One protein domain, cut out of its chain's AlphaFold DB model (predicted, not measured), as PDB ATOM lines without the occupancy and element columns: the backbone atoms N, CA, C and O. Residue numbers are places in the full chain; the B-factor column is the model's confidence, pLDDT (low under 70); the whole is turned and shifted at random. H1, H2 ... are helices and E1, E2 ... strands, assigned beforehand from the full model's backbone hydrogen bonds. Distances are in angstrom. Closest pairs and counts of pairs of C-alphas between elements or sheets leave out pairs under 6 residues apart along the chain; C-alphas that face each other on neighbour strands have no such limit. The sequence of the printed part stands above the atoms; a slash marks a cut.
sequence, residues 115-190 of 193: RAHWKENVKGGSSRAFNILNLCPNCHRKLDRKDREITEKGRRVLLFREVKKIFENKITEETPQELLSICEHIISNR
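AT A GLANCE: This is residues 115 to 190 of the 193 residues of the protein "HNH domain-containing protein" of Anaerolineae bacterium (UniProt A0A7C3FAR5). This is a long helical hairpin, H2 and H3 side by side, with a small head at one end: the short helix H1 makes a corner with the start of H2, and a little two-stranded hairpin, E1 and E2, lies next to H1 and beside H2 near its residues 154 to 158. At the other end the turn between the long helices sticks out with residues 168 to 174, of which 168 belongs to H2. The printed part has 76 residues with two named strands and three named helices, in the order E1, E2, H1, H2, H3; the sheet is E1 - E2, antiparallel, and the class is mostly helix. The whole is compact, with a radius of gyration of the C-alphas of 13.0 A, yet elongated in outline, spanning 40 by 22 by 19 A.

IN THESE COORDINATES: Find C-alpha 115 at (160.381, 107.497, 147.620), where E1 begins; it covers residues 115 to 117. After residues 118 to 131, which hold no named element, look for E2 at residues 132 to 135, 9.3 A long. H1 follows at residues 137 to 144, 10.6 A. Go on to C-alpha 148 at (154.670, 91.603, 156.901); from there H2 runs 30.3 A to residue 168. H3 takes residues 175 to 188, 20.0 A, ending at C-alpha 188 at (148.755, 91.566, 143.124).

HOW THE PARTS SIT: Begin at the hairpin of E1 and E2, whose directions stand at 132 degrees: N 116 and O 133 are 2.8 A apart and N 133 and O 116 2.9 A, both within hydrogen-bond range. The closest C-alphas of E1 and H1 are those of Ala 116 and His 140, 6.3 A apart. E2 and H1 are near each other. The closest C-alphas of E2 and H2 are those of Leu 133 and Gly 154, 7.2 A apart. H1 and H2 touch, H2 with residues 150 to 151 alone; look at the C-alphas of Leu 143 and Ile 150, the closest, 5.8 A apart. Their lines are about perpendicular, at 84 degrees. H2 and H3 form a helical hairpin and touch at a shallow tilt of 12 degrees, opposite ways, closest at the C-alphas of Arg 155 and Ile 186, 6.5 A. H3 is apart from E1, E2 and H1. In H1, H2 and H3 every O i to N i+4 pair is within hydrogen-bond range.

THE WHOLE: The two C-alphas farthest apart are those of Asn 138 and Glu 173, 40.9 A. The printed part has no cut. The link from E1 to E2 is long, with 14 residues. The mean pLDDT of the printed part is 84.9, and residue 190 is under 70.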
ATOM      1  N   ARG A 115     161.500 107.875 148.492       90.75
ATOM      2  CA  ARG A 115     160.381 107.497 147.620       90.75
ATOM      3  C   ARG A 115     160.478 106.014 147.274       90.75
ATOM      4  O   ARG A 115     161.060 105.640 146.252       90.75
ATOM      5  N   ALA A 116     159.894 105.181 148.123       91.75
ATOM      6  CA  ALA A 116     159.877 103.738 147.956       91.75
ATOM      7  C   ALA A 116     158.809 103.327 146.934       91.75
ATOM      8  O   ALA A 116     157.632 103.661 147.079       91.75
ATOM      9  N   HIS A 117     159.206 102.589 145.896       90.69
ATOM     10  CA  HIS A 117     158.256 102.085 144.907       90.69
ATOM     11  C   HIS A 117     157.553 100.824 145.436       90.69
ATOM     12  O   HIS A 117     158.186  99.890 145.930       90.69
ATOM     13  N   TRP A 118     156.227 100.775 145.309       91.38
ATOM     14  CA  TRP A 118     155.434  99.603 145.672       91.38
ATOM     15  C   TRP A 118     155.753  98.430 144.744       91.38
ATOM     16  O   TRP A 118     156.112  97.352 145.215       91.38
ATOM     17  N   LYS A 119     155.712  98.686 143.435       87.56
ATOM     18  CA  LYS A 119     156.283  97.866 142.369       87.56
ATOM     19  C   LYS A 119     157.488  98.591 141.781       87.56
ATOM     20  O   LYS A 119     157.362  99.736 141.352       87.56
ATOM     21  N   GLU A 120     158.637  97.928 141.735       84.69
ATOM     22  CA  GLU A 120     159.862  98.479 141.147       84.69
ATOM     23  C   GLU A 120     159.664  98.898 139.681       84.69
ATOM     24  O   GLU A 120     159.023  98.186 138.903       84.69
ATOM     25  N   ASN A 121     160.281 100.010 139.268       81.50
ATOM     26  CA  ASN A 121     160.203 100.493 137.881       81.50
ATOM     27  C   ASN A 121     160.744  99.468 136.874       81.50
ATOM     28  O   ASN A 121     160.148  99.279 135.818       81.50
ATOM     29  N   VAL A 122     161.817  98.747 137.226       83.06
ATOM     30  CA  VAL A 122     162.393  97.682 136.380       83.06
ATOM     31  C   VAL A 122     161.423  96.521 136.137       83.06
ATOM     32  O   VAL A 122     161.534  95.834 135.129       83.06
ATOM     33  N   LYS A 123     160.418  96.341 137.004       80.50
ATOM     34  CA  LYS A 123     159.344  95.344 136.860       80.50
ATOM     35  C   LYS A 123     158.065  95.950 136.260       80.50
ATOM     36  O   LYS A 123     156.981  95.381 136.392       80.50
ATOM     37  N   GLY A 124     158.157  97.126 135.635       80.88
ATOM     38  CA  GLY A 124     157.011  97.850 135.074       80.88
ATOM     39  C   GLY A 124     156.190  98.617 136.114       80.88
ATOM     40  O   GLY A 124     155.002  98.860 135.909       80.88
ATOM     41  N   GLY A 125     156.787  98.959 137.257       83.50
ATOM     42  CA  GLY A 125     156.211  99.891 138.223       83.50
ATOM     43  C   GLY A 125     156.042 101.293 137.637       83.50
ATOM     44  O   GLY A 125     156.864 101.753 136.849       83.50
ATOM     45  N   SER A 126     154.958 101.978 138.006       81.12
ATOM     46  CA  SER A 126     154.705 103.348 137.550       81.12
ATOM     47  C   SER A 126     155.310 104.379 138.507       81.12
ATOM     48  O   SER A 126     155.388 104.152 139.710       81.12
ATOM     49  N   SER A 127     155.648 105.574 138.020       85.38
ATOM     50  CA  SER A 127     156.060 106.687 138.897       85.38
ATOM     51  C   SER A 127     154.881 107.480 139.487       85.38
ATOM     52  O   SER A 127     155.046 108.633 139.896       85.38
ATOM     53  N   ARG A 128     153.671 106.906 139.475       83.25
ATOM     54  CA  ARG A 128     152.450 107.557 139.969       83.25
ATOM     55  C   ARG A 128     152.298 107.360 141.479       83.25
ATOM     56  O   ARG A 128     152.874 106.447 142.060       83.25
ATOM     57  N   ALA A 129     151.488 108.215 142.106       82.25
ATOM     58  CA  ALA A 129     151.301 108.233 143.559       82.25
ATOM     59  C   ALA A 129     150.796 106.896 144.138       82.25
ATOM     60  O   ALA A 129     151.252 106.504 145.202       82.25
ATOM     61  N   PHE A 130     149.939 106.159 143.421       83.12
ATOM     62  CA  PHE A 130     149.447 104.846 143.863       83.12
ATOM     63  C   PHE A 130     150.533 103.757 143.932       83.12
ATOM     64  O   PHE A 130     150.281 102.669 144.438       83.12
ATOM     65  N   ASN A 131     151.728 104.020 143.393       88.75
ATOM     66  CA  ASN A 131     152.855 103.093 143.378       88.75
ATOM     67  C   ASN A 131     154.053 103.614 144.189       88.75
ATOM     68  O   ASN A 131     155.129 103.030 144.113       88.75
ATOM     69  N   ILE A 132     153.917 104.720 144.925       91.31
ATOM     70  CA  ILE A 132     155.029 105.327 145.665       91.31
ATOM     71  C   ILE A 132     154.595 105.627 147.097       91.31
ATOM     72  O   ILE A 132     153.594 106.306 147.317       91.31
ATOM     73  N   LEU A 133     155.395 105.157 148.051       92.12
ATOM     74  CA  LEU A 133     155.305 105.497 149.465       92.12
ATOM     75  C   LEU A 133     156.456 106.429 149.854       92.12
ATOM     76  O   LEU A 133     157.589 106.237 149.411       92.12
ATOM     77  N   ASN A 134     156.181 107.410 150.708       92.94
ATOM     78  CA  ASN A 134     157.212 108.229 151.347       92.94
ATOM     79  C   ASN A 134     157.590 107.592 152.686       92.94
ATOM     80  O   ASN A 134     156.806 107.634 153.634       92.94
ATOM     81  N   LEU A 135     158.775 106.990 152.774       93.81
ATOM     82  CA  LEU A 135     159.199 106.208 153.937       93.81
ATOM     83  C   LEU A 135     160.492 106.743 154.543       93.81
ATOM     84  O   LEU A 135     161.372 107.199 153.826       93.81
ATOM     85  N   CYS A 136     160.646 106.627 155.863       94.00
ATOM     86  CA  CYS A 136     161.964 106.775 156.476       94.00
ATOM     87  C   CYS A 136     162.870 105.588 156.080       94.00
ATOM     88  O   CYS A 136     162.350 104.510 155.756       94.00
ATOM     89  N   PRO A 137     164.208 105.711 156.178       93.62
ATOM     90  CA  PRO A 137     165.137 104.666 155.739       93.62
ATOM     91  C   PRO A 137     164.898 103.309 156.419       93.62
ATOM     92  O   PRO A 137     165.077 102.256 155.809       93.62
ATOM     93  N   ASN A 138     164.441 103.314 157.677       94.19
ATOM     94  CA  ASN A 138     164.109 102.092 158.411       94.19
ATOM     95  C   ASN A 138     162.874 101.387 157.835       94.19
ATOM     96  O   ASN A 138     162.910 100.178 157.599       94.19
ATOM     97  N   CYS A 139     161.791 102.128 157.581       94.06
ATOM     98  CA  CYS A 139     160.584 101.564 156.975       94.06
ATOM     99  C   CYS A 139     160.839 101.127 155.531       94.06
ATOM    100  O   CYS A 139     160.334 100.085 155.130       94.06
ATOM    101  N   HIS A 140     161.660 101.866 154.780       94.38
ATOM    102  CA  HIS A 140     162.047 101.508 153.417       94.38
ATOM    103  C   HIS A 140     162.778 100.159 153.375       94.38
ATOM    104  O   HIS A 140     162.327  99.240 152.699       94.38
ATOM    105  N   ARG A 141     163.815  99.967 154.204       93.81
ATOM    106  CA  ARG A 141     164.536  98.682 154.275       93.81
ATOM    107  C   ARG A 141     163.640  97.517 154.692       93.81
ATOM    108  O   ARG A 141     163.778  96.418 154.161       93.81
ATOM    109  N   LYS A 142     162.739  97.726 155.660       93.94
ATOM    110  CA  LYS A 142     161.774  96.690 156.065       93.94
ATOM    111  C   LYS A 142     160.801  96.363 154.931       93.94
ATOM    112  O   LYS A 142     160.490  95.195 154.710       93.94
ATOM    113  N   LEU A 143     160.368  97.381 154.189       91.44
ATOM    114  CA  LEU A 143     159.501  97.228 153.031       91.44
ATOM    115  C   LEU A 143     160.186  96.410 151.919       91.44
ATOM    116  O   LEU A 143     159.533  95.553 151.323       91.44
ATOM    117  N   ASP A 144     161.475  96.633 151.661       89.69
ATOM    118  CA  ASP A 144     162.252  95.876 150.665       89.69
ATOM    119  C   ASP A 144     162.460  94.417 151.080       89.69
ATOM    120  O   ASP A 144     162.402  93.506 150.256       89.69
ATOM    121  N   ARG A 145     162.617  94.174 152.386       90.38
ATOM    122  CA  ARG A 145     162.712  92.830 152.978       90.38
ATOM    123  C   ARG A 145     161.367  92.104 153.087       90.38
ATOM    124  O   ARG A 145     161.318  91.032 153.683       90.38
ATOM    125  N   LYS A 146     160.286  92.669 152.532       87.75
ATOM    126  CA  LYS A 146     158.918  92.130 152.609       87.75
ATOM    127  C   LYS A 146     158.441  91.897 154.050       87.75
ATOM    128  O   LYS A 146     157.709  90.946 154.315       87.75
ATOM    129  N   ASP A 147     158.825  92.766 154.986       93.00
ATOM    130  CA  ASP A 147     158.300  92.714 156.351       93.00
ATOM    131  C   ASP A 147     156.764  92.765 156.322       93.00
ATOM    132  O   ASP A 147     156.169  93.621 155.651       93.00
ATOM    133  N   ARG A 148     156.119  91.811 157.002       90.06
ATOM    134  CA  ARG A 148     154.670  91.603 156.901       90.06
ATOM    135  C   ARG A 148     153.886  92.815 157.389       90.06
ATOM    136  O   ARG A 148     152.959  93.251 156.706       90.06
ATOM    137  N   GLU A 149     154.275  93.368 158.531       91.81
ATOM    138  CA  GLU A 149     153.584  94.488 159.164       91.81
ATOM    139  C   GLU A 149     153.714  95.756 158.312       91.81
ATOM    140  O   GLU A 149     152.725  96.430 158.017       91.81
ATOM    141  N   ILE A 150     154.931  96.051 157.855       92.31
ATOM    142  CA  ILE A 150     155.222  97.220 157.017       92.31
ATOM    143  C   ILE A 150     154.536  97.098 155.654       92.31
ATOM    144  O   ILE A 150     153.974  98.074 155.156       92.31
ATOM    145  N   THR A 151     154.519  95.902 155.065       91.19
ATOM    146  CA  THR A 151     153.819  95.653 153.798       91.19
ATOM    147  C   THR A 151     152.315  95.865 153.963       91.19
ATOM    148  O   THR A 151     151.695  96.544 153.148       91.19
ATOM    149  N   GLU A 152     151.702  95.347 155.024       90.62
ATOM    150  CA  GLU A 152     150.269  95.539 155.247       90.62
ATOM    151  C   GLU A 152     149.913  97.011 155.496       90.62
ATOM    152  O   GLU A 152     148.977  97.533 154.881       90.62
ATOM    153  N   LYS A 153     150.703  97.718 156.316       91.69
ATOM    154  CA  LYS A 153     150.551  99.167 156.530       91.69
ATOM    155  C   LYS A 153     150.688  99.945 155.220       91.69
ATOM    156  O   LYS A 153     149.835 100.776 154.916       91.69
ATOM    157  N   GLY A 154     151.690  99.625 154.402       91.00
ATOM    158  CA  GLY A 154     151.889 100.238 153.088       91.00
ATOM    159  C   GLY A 154     150.701 100.035 152.139       91.00
ATOM    160  O   GLY A 154     150.255 100.997 151.515       91.00
ATOM    161  N   ARG A 155     150.117  98.824 152.088       90.06
ATOM    162  CA  ARG A 155     148.894  98.559 151.299       90.06
ATOM    163  C   ARG A 155     147.744  99.456 151.734       90.06
ATOM    164  O   ARG A 155     147.101 100.072 150.887       90.06
ATOM    165  N   ARG A 156     147.494  99.531 153.045       88.44
ATOM    166  CA  ARG A 156     146.407 100.342 153.611       88.44
ATOM    167  C   ARG A 156     146.573 101.814 153.251       88.44
ATOM    168  O   ARG A 156     145.605 102.435 152.826       88.44
ATOM    169  N   VAL A 157     147.790 102.347 153.352       90.31
ATOM    170  CA  VAL A 157     148.095 103.737 152.979       90.31
ATOM    171  C   VAL A 157     147.798 103.998 151.504       90.31
ATOM    172  O   VAL A 157     147.102 104.961 151.188       90.31
ATOM    173  N   LEU A 158     148.301 103.155 150.595       89.06
ATOM    174  CA  LEU A 158     148.098 103.347 149.155       89.06
ATOM    175  C   LEU A 158     146.615 103.283 148.781       89.06
ATOM    176  O   LEU A 158     146.125 104.168 148.082       89.06
ATOM    177  N   LEU A 159     145.893 102.285 149.299       87.94
ATOM    178  CA  LEU A 159     144.456 102.133 149.063       87.94
ATOM    179  C   LEU A 159     143.676 103.329 149.604       87.94
ATOM    180  O   LEU A 159     142.873 103.915 148.883       87.94
ATOM    181  N   PHE A 160     143.947 103.730 150.846       85.69
ATOM    182  CA  PHE A 160     143.252 104.848 151.473       85.69
ATOM    183  C   PHE A 160     143.427 106.149 150.683       85.69
ATOM    184  O   PHE A 160     142.461 106.883 150.502       85.69
ATOM    185  N   ARG A 161     144.630 106.428 150.161       84.75
ATOM    186  CA  ARG A 161     144.884 107.630 149.346       84.75
ATOM    187  C   ARG A 161     144.056 107.652 148.071       84.75
ATOM    188  O   ARG A 161     143.500 108.693 147.739       84.75
ATOM    189  N   GLU A 162     143.998 106.541 147.347       82.56
ATOM    190  CA  GLU A 162     143.265 106.488 146.081       82.56
ATOM    191  C   GLU A 162     141.750 106.497 146.303       82.56
ATOM    192  O   GLU A 162     141.044 107.240 145.626       82.56
ATOM    193  N   VAL A 163     141.260 105.787 147.324       82.94
ATOM    194  CA  VAL A 163     139.853 105.860 147.744       82.94
ATOM    195  C   VAL A 163     139.485 107.291 148.131       82.94
ATOM    196  O   VAL A 163     138.495 107.824 147.640       82.94
ATOM    197  N   LYS A 164     140.304 107.956 148.955       81.94
ATOM    198  CA  LYS A 164     140.067 109.346 149.362       81.94
ATOM    199  C   LYS A 164     140.008 110.290 148.158       81.94
ATOM    200  O   LYS A 164     139.074 111.076 148.071       81.94
ATOM    201  N   LYS A 165     140.931 110.166 147.196       79.44
ATOM    202  CA  LYS A 165     140.892 110.954 145.948       79.44
ATOM    203  C   LYS A 165     139.612 110.728 145.157       79.44
ATOM    204  O   LYS A 165     139.084 111.667 144.577       79.44
ATOM    205  N   ILE A 166     139.141 109.487 145.099       77.81
ATOM    206  CA  ILE A 166     137.894 109.148 144.419       77.81
ATOM    207  C   ILE A 166     136.700 109.807 145.115       77.81
ATOM    208  O   ILE A 166     135.861 110.364 144.425       77.81
ATOM    209  N   PHE A 167     136.649 109.794 146.449       76.62
ATOM    210  CA  PHE A 167     135.588 110.460 147.216       76.62
ATOM    211  C   PHE A 167     135.632 111.991 147.120       76.62
ATOM    212  O   PHE A 167     134.588 112.636 147.144       76.62
ATOM    213  N   GLU A 168     136.827 112.578 147.039       78.31
ATOM    214  CA  GLU A 168     137.011 114.025 146.862       78.31
ATOM    215  C   GLU A 168     136.662 114.485 145.439       78.31
ATOM    216  O   GLU A 168     136.259 115.630 145.227       78.31
ATOM    217  N   ASN A 169     136.777 113.589 144.459       72.44
ATOM    218  CA  ASN A 169     136.270 113.802 143.112       72.44
ATOM    219  C   ASN A 169     134.773 113.438 143.052       72.44
ATOM    220  O   ASN A 169     134.273 112.619 143.815       72.44
ATOM    221  N   LYS A 170     134.006 114.043 142.136       71.69
ATOM    222  CA  LYS A 170     132.610 113.620 141.933       71.69
ATOM    223  C   LYS A 170     132.588 112.174 141.429       71.69
ATOM    224  O   LYS A 170     133.211 111.891 140.410       71.69
ATOM    225  N   ILE A 171     131.846 111.307 142.118       76.81
ATOM    226  CA  ILE A 171     131.638 109.909 141.724       76.81
ATOM    227  C   ILE A 171     130.947 109.881 140.357       76.81
ATOM    228  O   ILE A 171     129.890 110.484 140.166       76.81
ATOM    229  N   THR A 172     131.568 109.191 139.408       79.31
ATOM    230  CA  THR A 172     131.050 108.933 138.059       79.31
ATOM    231  C   THR A 172     130.728 107.447 137.894       79.31
ATOM    232  O   THR A 172     131.130 106.620 138.711       79.31
ATOM    233  N   GLU A 173     130.057 107.078 136.803       77.44
ATOM    234  CA  GLU A 173     129.786 105.670 136.468       77.44
ATOM    235  C   GLU A 173     131.066 104.840 136.237       77.44
ATOM    236  O   GLU A 173     131.063 103.634 136.453       77.44
ATOM    237  N   GLU A 174     132.184 105.475 135.858       78.19
ATOM    238  CA  GLU A 174     133.476 104.807 135.608       78.19
ATOM    239  C   GLU A 174     134.282 104.542 136.897       78.19
ATOM    240  O   GLU A 174     135.201 103.721 136.918       78.19
ATOM    241  N   THR A 175     133.913 105.203 137.997       76.88
ATOM    242  CA  THR A 175     134.637 105.172 139.276       76.88
ATOM    243  C   THR A 175     134.832 103.758 139.861       76.88
ATOM    244  O   THR A 175     135.935 103.462 140.335       76.88
ATOM    245  N   PRO A 176     133.837 102.843 139.830       76.44
ATOM    246  CA  PRO A 176     134.013 101.485 140.352       76.44
ATOM    247  C   PRO A 176     135.102 100.690 139.617       76.44
ATOM    248  O   PRO A 176     135.868  99.960 140.248       76.44
ATOM    249  N   GLN A 177     135.205 100.861 138.297       78.62
ATOM    250  CA  GLN A 177     136.180 100.147 137.472       78.62
ATOM    251  C   GLN A 177     137.605 100.660 137.715       78.62
ATOM    252  O   GLN A 177     138.550  99.871 137.802       78.62
ATOM    253  N   GLU A 178     137.764 101.978 137.873       78.00
ATOM    254  CA  GLU A 178     139.048 102.586 138.232       78.00
ATOM    255  C   GLU A 178     139.535 102.101 139.603       78.00
ATOM    256  O   GLU A 178     140.703 101.727 139.750       78.00
ATOM    257  N   LEU A 179     138.638 102.037 140.594       79.88
ATOM    258  CA  LEU A 179     138.972 101.554 141.932       79.88
ATOM    259  C   LEU A 179     139.398 100.081 141.916       79.88
ATOM    260  O   LEU A 179     140.404  99.731 142.535       79.88
ATOM    261  N   LEU A 180     138.671  99.225 141.189       80.75
ATOM    262  CA  LEU A 180     139.026  97.811 141.028       80.75
ATOM    263  C   LEU A 180     140.428  97.648 140.435       80.75
ATOM    264  O   LEU A 180     141.251  96.934 141.008       80.75
ATOM    265  N   SER A 181     140.740  98.381 139.363       81.75
ATOM    266  CA  SER A 181     142.063  98.355 138.726       81.75
ATOM    267  C   SER A 181     143.191  98.744 139.693       81.75
ATOM    268  O   SER A 181     144.255  98.114 139.728       81.75
ATOM    269  N   ILE A 182     142.958  99.760 140.530       81.19
ATOM    270  CA  ILE A 182     143.911 100.206 141.554       81.19
ATOM    271  C   ILE A 182     144.092  99.132 142.636       81.19
ATOM    272  O   ILE A 182     145.228  98.807 142.999       81.19
ATOM    273  N   CYS A 183     142.994  98.557 143.131       81.00
ATOM    274  CA  CYS A 183     143.017  97.490 144.131       81.00
ATOM    275  C   CYS A 183     143.786  96.265 143.628       81.00
ATOM    276  O   CYS A 183     144.684  95.777 144.318       81.00
ATOM    277  N   GLU A 184     143.504  95.811 142.407       82.25
ATOM    278  CA  GLU A 184     144.222  94.708 141.766       82.25
ATOM    279  C   GLU A 184     145.720  94.994 141.669       82.25
ATOM    280  O   GLU A 184     146.538  94.121 141.976       82.25
ATOM    281  N   HIS A 185     146.098  96.224 141.307       79.19
ATOM    282  CA  HIS A 185     147.497  96.621 141.214       79.19
ATOM    283  C   HIS A 185     148.204  96.590 142.576       79.19
ATOM    284  O   HIS A 185     149.334  96.106 142.676       79.19
ATOM    285  N   ILE A 186     147.563  97.083 143.636       80.25
ATOM    286  CA  ILE A 186     148.167  97.135 144.975       80.25
ATOM    287  C   ILE A 186     148.264  95.730 145.588       80.25
ATOM    288  O   ILE A 186     149.294  95.392 146.182       80.25
ATOM    289  N   ILE A 187     147.229  94.904 145.417       80.50
ATOM    290  CA  ILE A 187     147.147  93.555 145.995       80.50
ATOM    291  C   ILE A 187     148.075  92.582 145.257       80.50
ATOM    292  O   ILE A 187     148.819  91.835 145.898       80.50
ATOM    293  N   SER A 188     148.073  92.595 143.922       76.75
ATOM    294  CA  SER A 188     148.755  91.566 143.124       76.75
ATOM    295  C   SER A 188     150.271  91.740 143.073       76.75
ATOM    296  O   SER A 188     150.997  90.751 143.038       76.75
ATOM    297  N   ASN A 189     150.782  92.975 143.111       71.81
ATOM    298  CA  ASN A 189     152.204  93.245 142.855       71.81
ATOM    299  C   ASN A 189     153.134  93.063 144.072       71.81
ATOM    300  O   ASN A 189     154.331  93.319 143.958       71.81
ATOM    301  N   ARG A 190     152.617  92.615 145.224       67.31
ATOM    302  CA  ARG A 190     153.417  92.305 146.426       67.31
ATOM    303  C   ARG A 190     152.957  91.036 147.148       67.31
ATOM    304  O   ARG A 190     152.980  90.995 148.379       67.31
TER     305      ARG A 190